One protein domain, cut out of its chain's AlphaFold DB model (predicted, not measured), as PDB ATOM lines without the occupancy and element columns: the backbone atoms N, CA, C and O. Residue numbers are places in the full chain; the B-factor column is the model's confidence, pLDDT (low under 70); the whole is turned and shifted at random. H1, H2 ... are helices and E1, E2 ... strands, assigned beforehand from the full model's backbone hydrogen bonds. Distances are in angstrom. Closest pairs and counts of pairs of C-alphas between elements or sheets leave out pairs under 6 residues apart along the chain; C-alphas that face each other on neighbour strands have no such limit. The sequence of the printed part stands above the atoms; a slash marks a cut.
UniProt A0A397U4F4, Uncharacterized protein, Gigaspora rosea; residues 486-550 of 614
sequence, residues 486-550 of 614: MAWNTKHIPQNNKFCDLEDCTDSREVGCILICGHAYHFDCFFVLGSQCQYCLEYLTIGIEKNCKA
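Overview. This is residues 486 to 550 of the 614 residues of an uncharacterized protein of Gigaspora rosea (UniProt A0A397U4F4). A small body, made largely of loops round a short two-stranded hairpin, has one long helix, H3, as an arm: residues 541 to 550 of H3 stick out free and give the whole its length. In the body, a wide loop of residues 490 to 511 leads from the short helix H1, which packs on the first part of H3, to the hairpin of E1 and E2, and the small helix H2 follows directly after E2. The printed part has 65 residues, with three named helices and two named strands in the order H1, E1, E2, H2, H3; the sheet, E1 - E2, is antiparallel and the class is mostly helix. The whole is only just compact, close to loose, with a radius of gyration of the C-alphas of 12.7 A, and it is elongated, spanning 43 by 23 by 21 A.

Arrangement. H1, residues 486 to 489, touches H3, residues 534 to 550, which does so with residues 535 to 539 alone; their closest C-alphas are those of Ala 487 and Cys 536, 6.4 A apart. E1, residues 512 to 514, and E2, residues 520 to 522, are antiparallel neighbours and form a hairpin, with 167 degrees between their directions. N 513 and O 521 are within hydrogen-bond range at 2.9 A, and N 521 and O 513 at 3.0 A. The C-alphas of Cys 513 and Tyr 521 face each other at 5.6 A. H2 is residues 523 to 528, and the closest C-alphas of E1 and H2 are those of Gly 512 and Phe 523, 4.7 A apart. H2 touches no helix, and it is apart from both H1 and H3. H3 is apart from E1 and from E2. In H2 and H3 every O i to N i+4 pair is within hydrogen-bond range; H1, with four residues, is too short for such a pair.

Along the chain. H1 begins at C-alpha 486, at (442.821, 340.033, 277.239), and measures 5.4 A from first to last C-alpha. E1 measures 7.1 A and begins at C-alpha 512, at (443.095, 332.667, 294.668). E2 measures 7.2 A and H2 8.6 A. H3, the longest helix with 17 residues, measures 23.9 A and ends at C-alpha 550, at (429.960, 348.273, 262.430).

Size, cuts and confidence. The two C-alphas farthest apart are those of Arg 509 and Ala 550, 43.2 A. Without residues 541 to 550 the body of 55 residues spans 28 by 24 by 19 A. The printed part has no cut. The link from H1 to E1, with 22 residues, is long; those from E1 to E2, E2 to H2 and H2 to H3 are tight. The mean pLDDT of the printed part is 84.1, and no printed residue is under 70.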
ATOM      1  N   MET A 486     444.051 339.261 277.470       81.69
ATOM      2  CA  MET A 486     442.821 340.033 277.239       81.69
ATOM      3  C   MET A 486     442.563 341.145 278.269       81.69
ATOM      4  O   MET A 486     442.036 342.191 277.898       81.69
ATOM      5  N   ALA A 487     442.976 340.963 279.526       85.62
ATOM      6  CA  ALA A 487     442.777 341.913 280.617       85.62
ATOM      7  C   ALA A 487     443.342 343.311 280.314       85.62
ATOM      8  O   ALA A 487     442.683 344.310 280.605       85.62
ATOM      9  N   TRP A 488     444.496 343.388 279.639       87.12
ATOM     10  CA  TRP A 488     445.115 344.653 279.217       87.12
ATOM     11  C   TRP A 488     444.317 345.405 278.144       87.12
ATOM     12  O   TRP A 488     444.493 346.608 277.989       87.12
ATOM     13  N   ASN A 489     443.411 344.732 277.430       83.75
ATOM     14  CA  ASN A 489     442.510 345.373 276.469       83.75
ATOM     15  C   ASN A 489     441.185 345.837 277.112       83.75
ATOM     16  O   ASN A 489     440.405 346.539 276.465       83.75
ATOM     17  N   THR A 490     440.920 345.470 278.372       85.50
ATOM     18  CA  THR A 490     439.734 345.907 279.131       85.50
ATOM     19  C   THR A 490     439.949 347.284 279.779       85.50
ATOM     20  O   THR A 490     441.067 347.791 279.833       85.50
ATOM     21  N   LYS A 491     438.882 347.898 280.313       84.31
ATOM     22  CA  LYS A 491     438.989 349.150 281.093       84.31
ATOM     23  C   LYS A 491     439.726 348.960 282.426       84.31
ATOM     24  O   LYS A 491     440.394 349.878 282.889       84.31
ATOM     25  N   HIS A 492     439.574 347.788 283.045       87.12
ATOM     26  CA  HIS A 492     440.092 347.469 284.373       87.12
ATOM     27  C   HIS A 492     441.363 346.629 284.205       87.12
ATOM     28  O   HIS A 492     441.326 345.406 284.293       87.12
ATOM     29  N   ILE A 493     442.482 347.276 283.875       87.19
ATOM     30  CA  ILE A 493     443.776 346.600 283.683       87.19
ATOM     31  C   ILE A 493     444.259 346.022 285.034       87.19
ATOM     32  O   ILE A 493     444.130 346.732 286.037       87.19
ATOM     33  N   PRO A 494     444.829 344.796 285.085       87.00
ATOM     34  CA  PRO A 494     445.270 344.169 286.333       87.00
ATOM     35  C   PRO A 494     446.236 345.031 287.151       87.00
ATOM     36  O   PRO A 494     447.082 345.736 286.587       87.00
ATOM     37  N   GLN A 495     446.110 344.986 288.478       79.00
ATOM     38  CA  GLN A 495     446.818 345.892 289.388       79.00
ATOM     39  C   GLN A 495     447.904 345.184 290.210       79.00
ATOM     40  O   GLN A 495     447.613 344.454 291.147       79.00
ATOM     41  N   ASN A 496     449.178 345.508 289.969       75.25
ATOM     42  CA  ASN A 496     450.315 344.944 290.724       75.25
ATOM     43  C   ASN A 496     450.365 345.341 292.223       75.25
ATOM     44  O   ASN A 496     451.309 344.959 292.913       75.25
ATOM     45  N   ASN A 497     449.423 346.148 292.728       77.19
ATOM     46  CA  ASN A 497     449.388 346.632 294.116       77.19
ATOM     47  C   ASN A 497     448.312 345.964 294.998       77.19
ATOM     48  O   ASN A 497     448.246 346.273 296.188       77.19
ATOM     49  N   LYS A 498     447.485 345.069 294.441       84.38
ATOM     50  CA  LYS A 498     446.509 344.246 295.173       84.38
ATOM     51  C   LYS A 498     446.352 342.889 294.484       84.38
ATOM     52  O   LYS A 498     446.409 342.815 293.266       84.38
ATOM     53  N   PHE A 499     446.122 341.813 295.238       85.38
ATOM     54  CA  PHE A 499     446.009 340.473 294.642       85.38
ATOM     55  C   PHE A 499     444.723 340.261 293.820       85.38
ATOM     56  O   PHE A 499     444.718 339.474 292.881       85.38
ATOM     57  N   CYS A 500     443.621 340.930 294.170       89.69
ATOM     58  CA  CYS A 500     442.318 340.720 293.537       89.69
ATOM     59  C   CYS A 500     441.877 341.961 292.766       89.69
ATOM     60  O   CYS A 500     441.694 343.033 293.347       89.69
ATOM     61  N   ASP A 501     441.669 341.816 291.458       90.38
ATOM     62  CA  ASP A 501     441.320 342.923 290.570       90.38
ATOM     63  C   ASP A 501     439.893 343.436 290.786       90.38
ATOM     64  O   ASP A 501     439.647 344.618 290.548       90.38
ATOM     65  N   LEU A 502     438.985 342.601 291.315       89.50
ATOM     66  CA  LEU A 502     437.610 342.993 291.646       89.50
ATOM     67  C   LEU A 502     437.592 344.269 292.505       89.50
ATOM     68  O   LEU A 502     438.285 344.365 293.519       89.50
ATOM     69  N   GLU A 503     436.829 345.261 292.056       84.44
ATOM     70  CA  GLU A 503     436.902 346.644 292.544       84.44
ATOM     71  C   GLU A 503     436.500 346.777 294.020       84.44
ATOM     72  O   GLU A 503     437.268 347.325 294.805       84.44
ATOM     73  N   ASP A 504     435.380 346.161 294.412       83.50
ATOM     74  CA  ASP A 504     434.853 346.160 295.787       83.50
ATOM     75  C   ASP A 504     435.488 345.092 296.709       83.50
ATOM     76  O   ASP A 504     434.974 344.811 297.795       83.50
ATOM     77  N   CYS A 505     436.582 344.440 296.294       86.44
ATOM     78  CA  CYS A 505     437.217 343.407 297.111       86.44
ATOM     79  C   CYS A 505     437.999 344.008 298.291       86.44
ATOM     80  O   CYS A 505     438.941 344.777 298.106       86.44
ATOM     81  N   THR A 506     437.632 343.608 299.511       83.56
ATOM     82  CA  THR A 506     438.250 344.056 300.773       83.56
ATOM     83  C   THR A 506     439.193 343.027 301.408       83.56
ATOM     84  O   THR A 506     439.757 343.290 302.469       83.56
ATOM     85  N   ASP A 507     439.378 341.862 300.782       81.19
ATOM     86  CA  ASP A 507     440.252 340.799 301.280       81.19
ATOM     87  C   ASP A 507     441.716 341.043 300.869       81.19
ATOM     88  O   ASP A 507     442.031 341.271 299.701       81.19
ATOM     89  N   SER A 508     442.620 340.989 301.848       79.38
ATOM     90  CA  SER A 508     444.060 341.212 301.687       79.38
ATOM     91  C   SER A 508     444.886 339.925 301.572       79.38
ATOM     92  O   SER A 508     446.106 339.999 301.434       79.38
ATOM     93  N   ARG A 509     444.260 338.740 301.625       79.69
ATOM     94  CA  ARG A 509     444.947 337.446 301.464       79.69
ATOM     95  C   ARG A 509     445.433 337.258 300.022       79.69
ATOM     96  O   ARG A 509     444.669 337.450 299.084       79.69
ATOM     97  N   GLU A 510     446.658 336.780 299.827       79.62
ATOM     98  CA  GLU A 510     447.199 336.432 298.498       79.62
ATOM     99  C   GLU A 510     446.800 334.997 298.087       79.62
ATOM    100  O   GLU A 510     447.644 334.143 297.821       79.62
ATOM    101  N   VAL A 511     445.494 334.690 298.120       78.75
ATOM    102  CA  VAL A 511     444.965 333.321 297.944       78.75
ATOM    103  C   VAL A 511     443.821 333.298 296.931       78.75
ATOM    104  O   VAL A 511     442.704 333.731 297.215       78.75
ATOM    105  N   GLY A 512     444.076 332.745 295.747       84.44
ATOM    106  CA  GLY A 512     443.095 332.667 294.668       84.44
ATOM    107  C   GLY A 512     443.687 332.174 293.355       84.44
ATOM    108  O   GLY A 512     444.669 331.433 293.343       84.44
ATOM    109  N   CYS A 513     443.101 332.611 292.242       79.06
ATOM    110  CA  CYS A 513     443.508 332.242 290.892       79.06
ATOM    111  C   CYS A 513     443.813 333.472 290.024       79.06
ATOM    112  O   CYS A 513     443.039 334.429 289.986       79.06
ATOM    113  N   ILE A 514     444.905 333.393 289.259       84.88
ATOM    114  CA  ILE A 514     445.166 334.276 288.117       84.88
ATOM    115  C   ILE A 514     444.646 333.564 286.866       84.88
ATOM    116  O   ILE A 514     444.987 332.409 286.610       84.88
ATOM    117  N   LEU A 515     443.785 334.235 286.108       79.94
ATOM    118  CA  LEU A 515     443.139 333.689 284.918       79.94
ATOM    119  C   LEU A 515     444.000 333.911 283.667       79.94
ATOM    120  O   LEU A 515     444.791 334.848 283.600       79.94
ATOM    121  N   ILE A 516     443.770 333.115 282.616       76.75
ATOM    122  CA  ILE A 516     444.488 333.216 281.324       76.75
ATOM    123  C   ILE A 516     444.339 334.608 280.673       76.75
ATOM    124  O   ILE A 516     445.202 335.034 279.908       76.75
ATOM    125  N   CYS A 517     443.274 335.357 280.982       82.12
ATOM    126  CA  CYS A 517     443.137 336.738 280.521       82.12
ATOM    127  C   CYS A 517     444.139 337.709 281.166       82.12
ATOM    128  O   CYS A 517     444.378 338.758 280.575       82.12
ATOM    129  N   GLY A 518     444.710 337.387 282.329       83.44
ATOM    130  CA  GLY A 518     445.583 338.250 283.127       83.44
ATOM    131  C   GLY A 518     444.960 338.759 284.431       83.44
ATOM    132  O   GLY A 518     445.699 339.211 285.296       83.44
ATOM    133  N   HIS A 519     443.633 338.675 284.592       89.88
ATOM    134  CA  HIS A 519     442.948 339.102 285.819       89.88
ATOM    135  C   HIS A 519     443.123 338.105 286.964       89.88
ATOM    136  O   HIS A 519     443.027 336.893 286.752       89.88
ATOM    137  N   ALA A 520     443.301 338.621 288.176       89.69
ATOM    138  CA  ALA A 520     443.440 337.846 289.403       89.69
ATOM    139  C   ALA A 520     442.237 338.037 290.344       89.69
ATOM    140  O   ALA A 520     441.706 339.139 290.492       89.69
ATOM    141  N   TYR A 521     441.801 336.950 290.986       88.44
ATOM    142  CA  TYR A 521     440.660 336.937 291.906       88.44
ATOM    143  C   TYR A 521     440.885 335.948 293.058       88.44
ATOM    144  O   TYR A 521     441.400 334.850 292.836       88.44
ATOM    145  N   HIS A 522     440.421 336.271 294.272       91.62
ATOM    146  CA  HIS A 522     440.226 335.262 295.328       91.62
ATOM    147  C   HIS A 522     439.243 334.185 294.867       91.62
ATOM    148  O   HIS A 522     438.317 334.486 294.111       91.62
ATOM    149  N   PHE A 523     439.383 332.950 295.361       85.44
ATOM    150  CA  PHE A 523     438.460 331.862 295.003       85.44
ATOM    151  C   PHE A 523     436.998 332.204 295.333       85.44
ATOM    152  O   PHE A 523     436.123 331.995 294.493       85.44
ATOM    153  N   ASP A 524     436.750 332.807 296.500       88.00
ATOM    154  CA  ASP A 524     435.417 333.243 296.929       88.00
ATOM    155  C   ASP A 524     434.835 334.300 295.967       88.00
ATOM    156  O   ASP A 524     433.711 334.163 295.482       88.00
ATOM    157  N   CYS A 525     435.627 335.320 295.611       89.19
ATOM    158  CA  CYS A 525     435.233 336.353 294.649       89.19
ATOM    159  C   CYS A 525     434.961 335.773 293.254       89.19
ATOM    160  O   CYS A 525     433.954 336.107 292.632       89.19
ATOM    161  N   PHE A 526     435.824 334.882 292.761       88.94
ATOM    162  CA  PHE A 526     435.659 334.258 291.448       88.94
ATOM    163  C   PHE A 526     434.423 333.347 291.389       88.94
ATOM    164  O   PHE A 526     433.711 333.335 290.383       88.94
ATOM    165  N   PHE A 527     434.118 332.638 292.479       84.44
ATOM    166  CA  PHE A 527     432.912 331.819 292.589       84.44
ATOM    167  C   PHE A 527     431.633 332.673 292.598       84.44
ATOM    168  O   PHE A 527     430.681 332.345 291.888       84.44
ATOM    169  N   VAL A 528     431.627 333.807 293.313       86.69
ATOM    170  CA  VAL A 528     430.520 334.788 293.291       86.69
ATOM    171  C   VAL A 528     430.288 335.362 291.886       86.69
ATOM    172  O   VAL A 528     429.140 335.552 291.490       86.69
ATOM    173  N   LEU A 529     431.347 335.547 291.089       83.69
ATOM    174  CA  LEU A 529     431.264 335.928 289.670       83.69
ATOM    175  C   LEU A 529     430.879 334.763 288.727       83.69
ATOM    176  O   LEU A 529     431.069 334.851 287.513       83.69
ATOM    177  N   GLY A 530     430.364 333.649 289.256       84.56
ATOM    178  CA  GLY A 530     429.943 332.490 288.462       84.56
ATOM    179  C   GLY A 530     431.098 331.760 287.770       84.56
ATOM    180  O   GLY A 530     430.882 331.109 286.749       84.56
ATOM    181  N   SER A 531     432.323 331.878 288.299       84.62
ATOM    182  CA  SER A 531     433.570 331.409 287.670       84.62
ATOM    183  C   SER A 531     433.844 332.034 286.293       84.62
ATOM    184  O   SER A 531     434.377 331.380 285.393       84.62
ATOM    185  N   GLN A 532     433.483 333.310 286.111       84.75
ATOM    186  CA  GLN A 532     433.748 334.081 284.892       84.75
ATOM    187  C   GLN A 532     434.484 335.390 285.204       84.75
ATOM    188  O   GLN A 532     434.277 336.017 286.240       84.75
ATOM    189  N   CYS A 533     435.342 335.839 284.285       87.44
ATOM    190  CA  CYS A 533     435.969 337.153 284.395       87.44
ATOM    191  C   CYS A 533     434.993 338.245 283.934       87.44
ATOM    192  O   CYS A 533     434.806 338.448 282.731       87.44
ATOM    193  N   GLN A 534     434.413 338.975 284.890       87.50
ATOM    194  CA  GLN A 534     433.467 340.071 284.646       87.50
ATOM    195  C   GLN A 534     434.000 341.110 283.642       87.50
ATOM    196  O   GLN A 534     433.307 341.460 282.689       87.50
ATOM    197  N   TYR A 535     435.241 341.572 283.816       91.00
ATOM    198  CA  TYR A 535     435.824 342.633 282.986       91.00
ATOM    199  C   TYR A 535     436.090 342.187 281.541       91.00
ATOM    200  O   TYR A 535     435.897 342.961 280.600       91.00
ATOM    201  N   CYS A 536     436.480 340.925 281.343       87.44
ATOM    202  CA  CYS A 536     436.618 340.349 280.006       87.44
ATOM    203  C   CYS A 536     435.252 340.068 279.361       87.44
ATOM    204  O   CYS A 536     435.098 340.292 278.162       87.44
ATOM    205  N   LEU A 537     434.244 339.649 280.136       85.56
ATOM    206  CA  LEU A 537     432.874 339.464 279.647       85.56
ATOM    207  C   LEU A 537     432.251 340.790 279.177       85.56
ATOM    208  O   LEU A 537     431.661 340.834 278.096       85.56
ATOM    209  N   GLU A 538     432.429 341.879 279.933       87.12
ATOM    210  CA  GLU A 538     432.002 343.225 279.523       87.12
ATOM    211  C   GLU A 538     432.706 343.652 278.224       87.12
ATOM    212  O   GLU A 538     432.048 344.022 277.248       87.12
ATOM    213  N   TYR A 539     434.039 343.541 278.182       85.81
ATOM    214  CA  TYR A 539     434.845 343.896 277.012       85.81
ATOM    215  C   TYR A 539     434.428 343.122 275.754       85.81
ATOM    216  O   TYR A 539     434.224 343.729 274.699       85.81
ATOM    217  N   LEU A 540     434.253 341.800 275.863       82.00
ATOM    218  CA  LEU A 540     433.809 340.958 274.752       82.00
ATOM    219  C   LEU A 540     432.385 341.309 274.315       82.00
ATOM    220  O   LEU A 540     432.139 341.398 273.116       82.00
ATOM    221  N   THR A 541     431.467 341.576 275.248       85.12
ATOM    222  CA  THR A 541     430.080 341.959 274.924       85.12
ATOM    223  C   THR A 541     430.033 343.289 274.169       85.12
ATOM    224  O   THR A 541     429.437 343.369 273.093       85.12
ATOM    225  N   ILE A 542     430.748 344.310 274.657       82.81
ATOM    226  CA  ILE A 542     430.888 345.610 273.976       82.81
ATOM    227  C   ILE A 542     431.572 345.439 272.612       82.81
ATOM    228  O   ILE A 542     431.158 346.061 271.631       82.81
ATOM    229  N   GLY A 543     432.602 344.591 272.528       79.50
ATOM    230  CA  GLY A 543     433.310 344.271 271.289       79.50
ATOM    231  C   GLY A 543     432.403 343.618 270.245       79.50
ATOM    232  O   GLY A 543     432.373 344.069 269.101       79.50
ATOM    233  N   ILE A 544     431.617 342.614 270.644       79.12
ATOM    234  CA  ILE A 544     430.623 341.936 269.802       79.12
ATOM    235  C   ILE A 544     429.565 342.937 269.335       79.12
ATOM    236  O   ILE A 544     429.365 343.078 268.131       79.12
ATOM    237  N   GLU A 545     428.938 343.693 270.242       83.50
ATOM    238  CA  GLU A 545     427.938 344.702 269.870       83.50
ATOM    239  C   GLU A 545     428.489 345.735 268.882       83.50
ATOM    240  O   GLU A 545     427.847 346.041 267.874       83.50
ATOM    241  N   LYS A 546     429.680 346.277 269.159       85.38
ATOM    242  CA  LYS A 546     430.339 347.273 268.310       85.38
ATOM    243  C   LYS A 546     430.672 346.699 266.938       85.38
ATOM    244  O   LYS A 546     430.403 347.357 265.936       85.38
ATOM    245  N   ASN A 547     431.223 345.487 266.882       75.75
ATOM    246  CA  ASN A 547     431.614 344.846 265.631       75.75
ATOM    247  C   ASN A 547     430.389 344.425 264.809       75.75
ATOM    248  O   ASN A 547     430.386 344.652 263.605       75.75
ATOM    249  N   CYS A 548     429.318 343.930 265.435       78.44
ATOM    250  CA  CYS A 548     428.048 343.656 264.759       78.44
ATOM    251  C   CYS A 548     427.408 344.940 264.205       78.44
ATOM    252  O   CYS A 548     427.001 344.963 263.046       78.44
ATOM    253  N   LYS A 549     427.376 346.039 264.975       81.88
ATOM    254  CA  LYS A 549     426.859 347.346 264.508       81.88
ATOM    255  C   LYS A 549     427.709 347.930 263.372       81.88
ATOM    256  O   LYS A 549     427.162 348.436 262.391       81.88
ATOM    257  N   ALA A 550     429.036 347.832 263.473       75.88
ATOM    258  CA  ALA A 550     429.960 348.273 262.430       75.88
ATOM    259  C   ALA A 550     429.827 347.421 261.159       75.88
ATOM    260  O   ALA A 550     429.641 347.980 260.084       75.88
TER     261      ALA A 550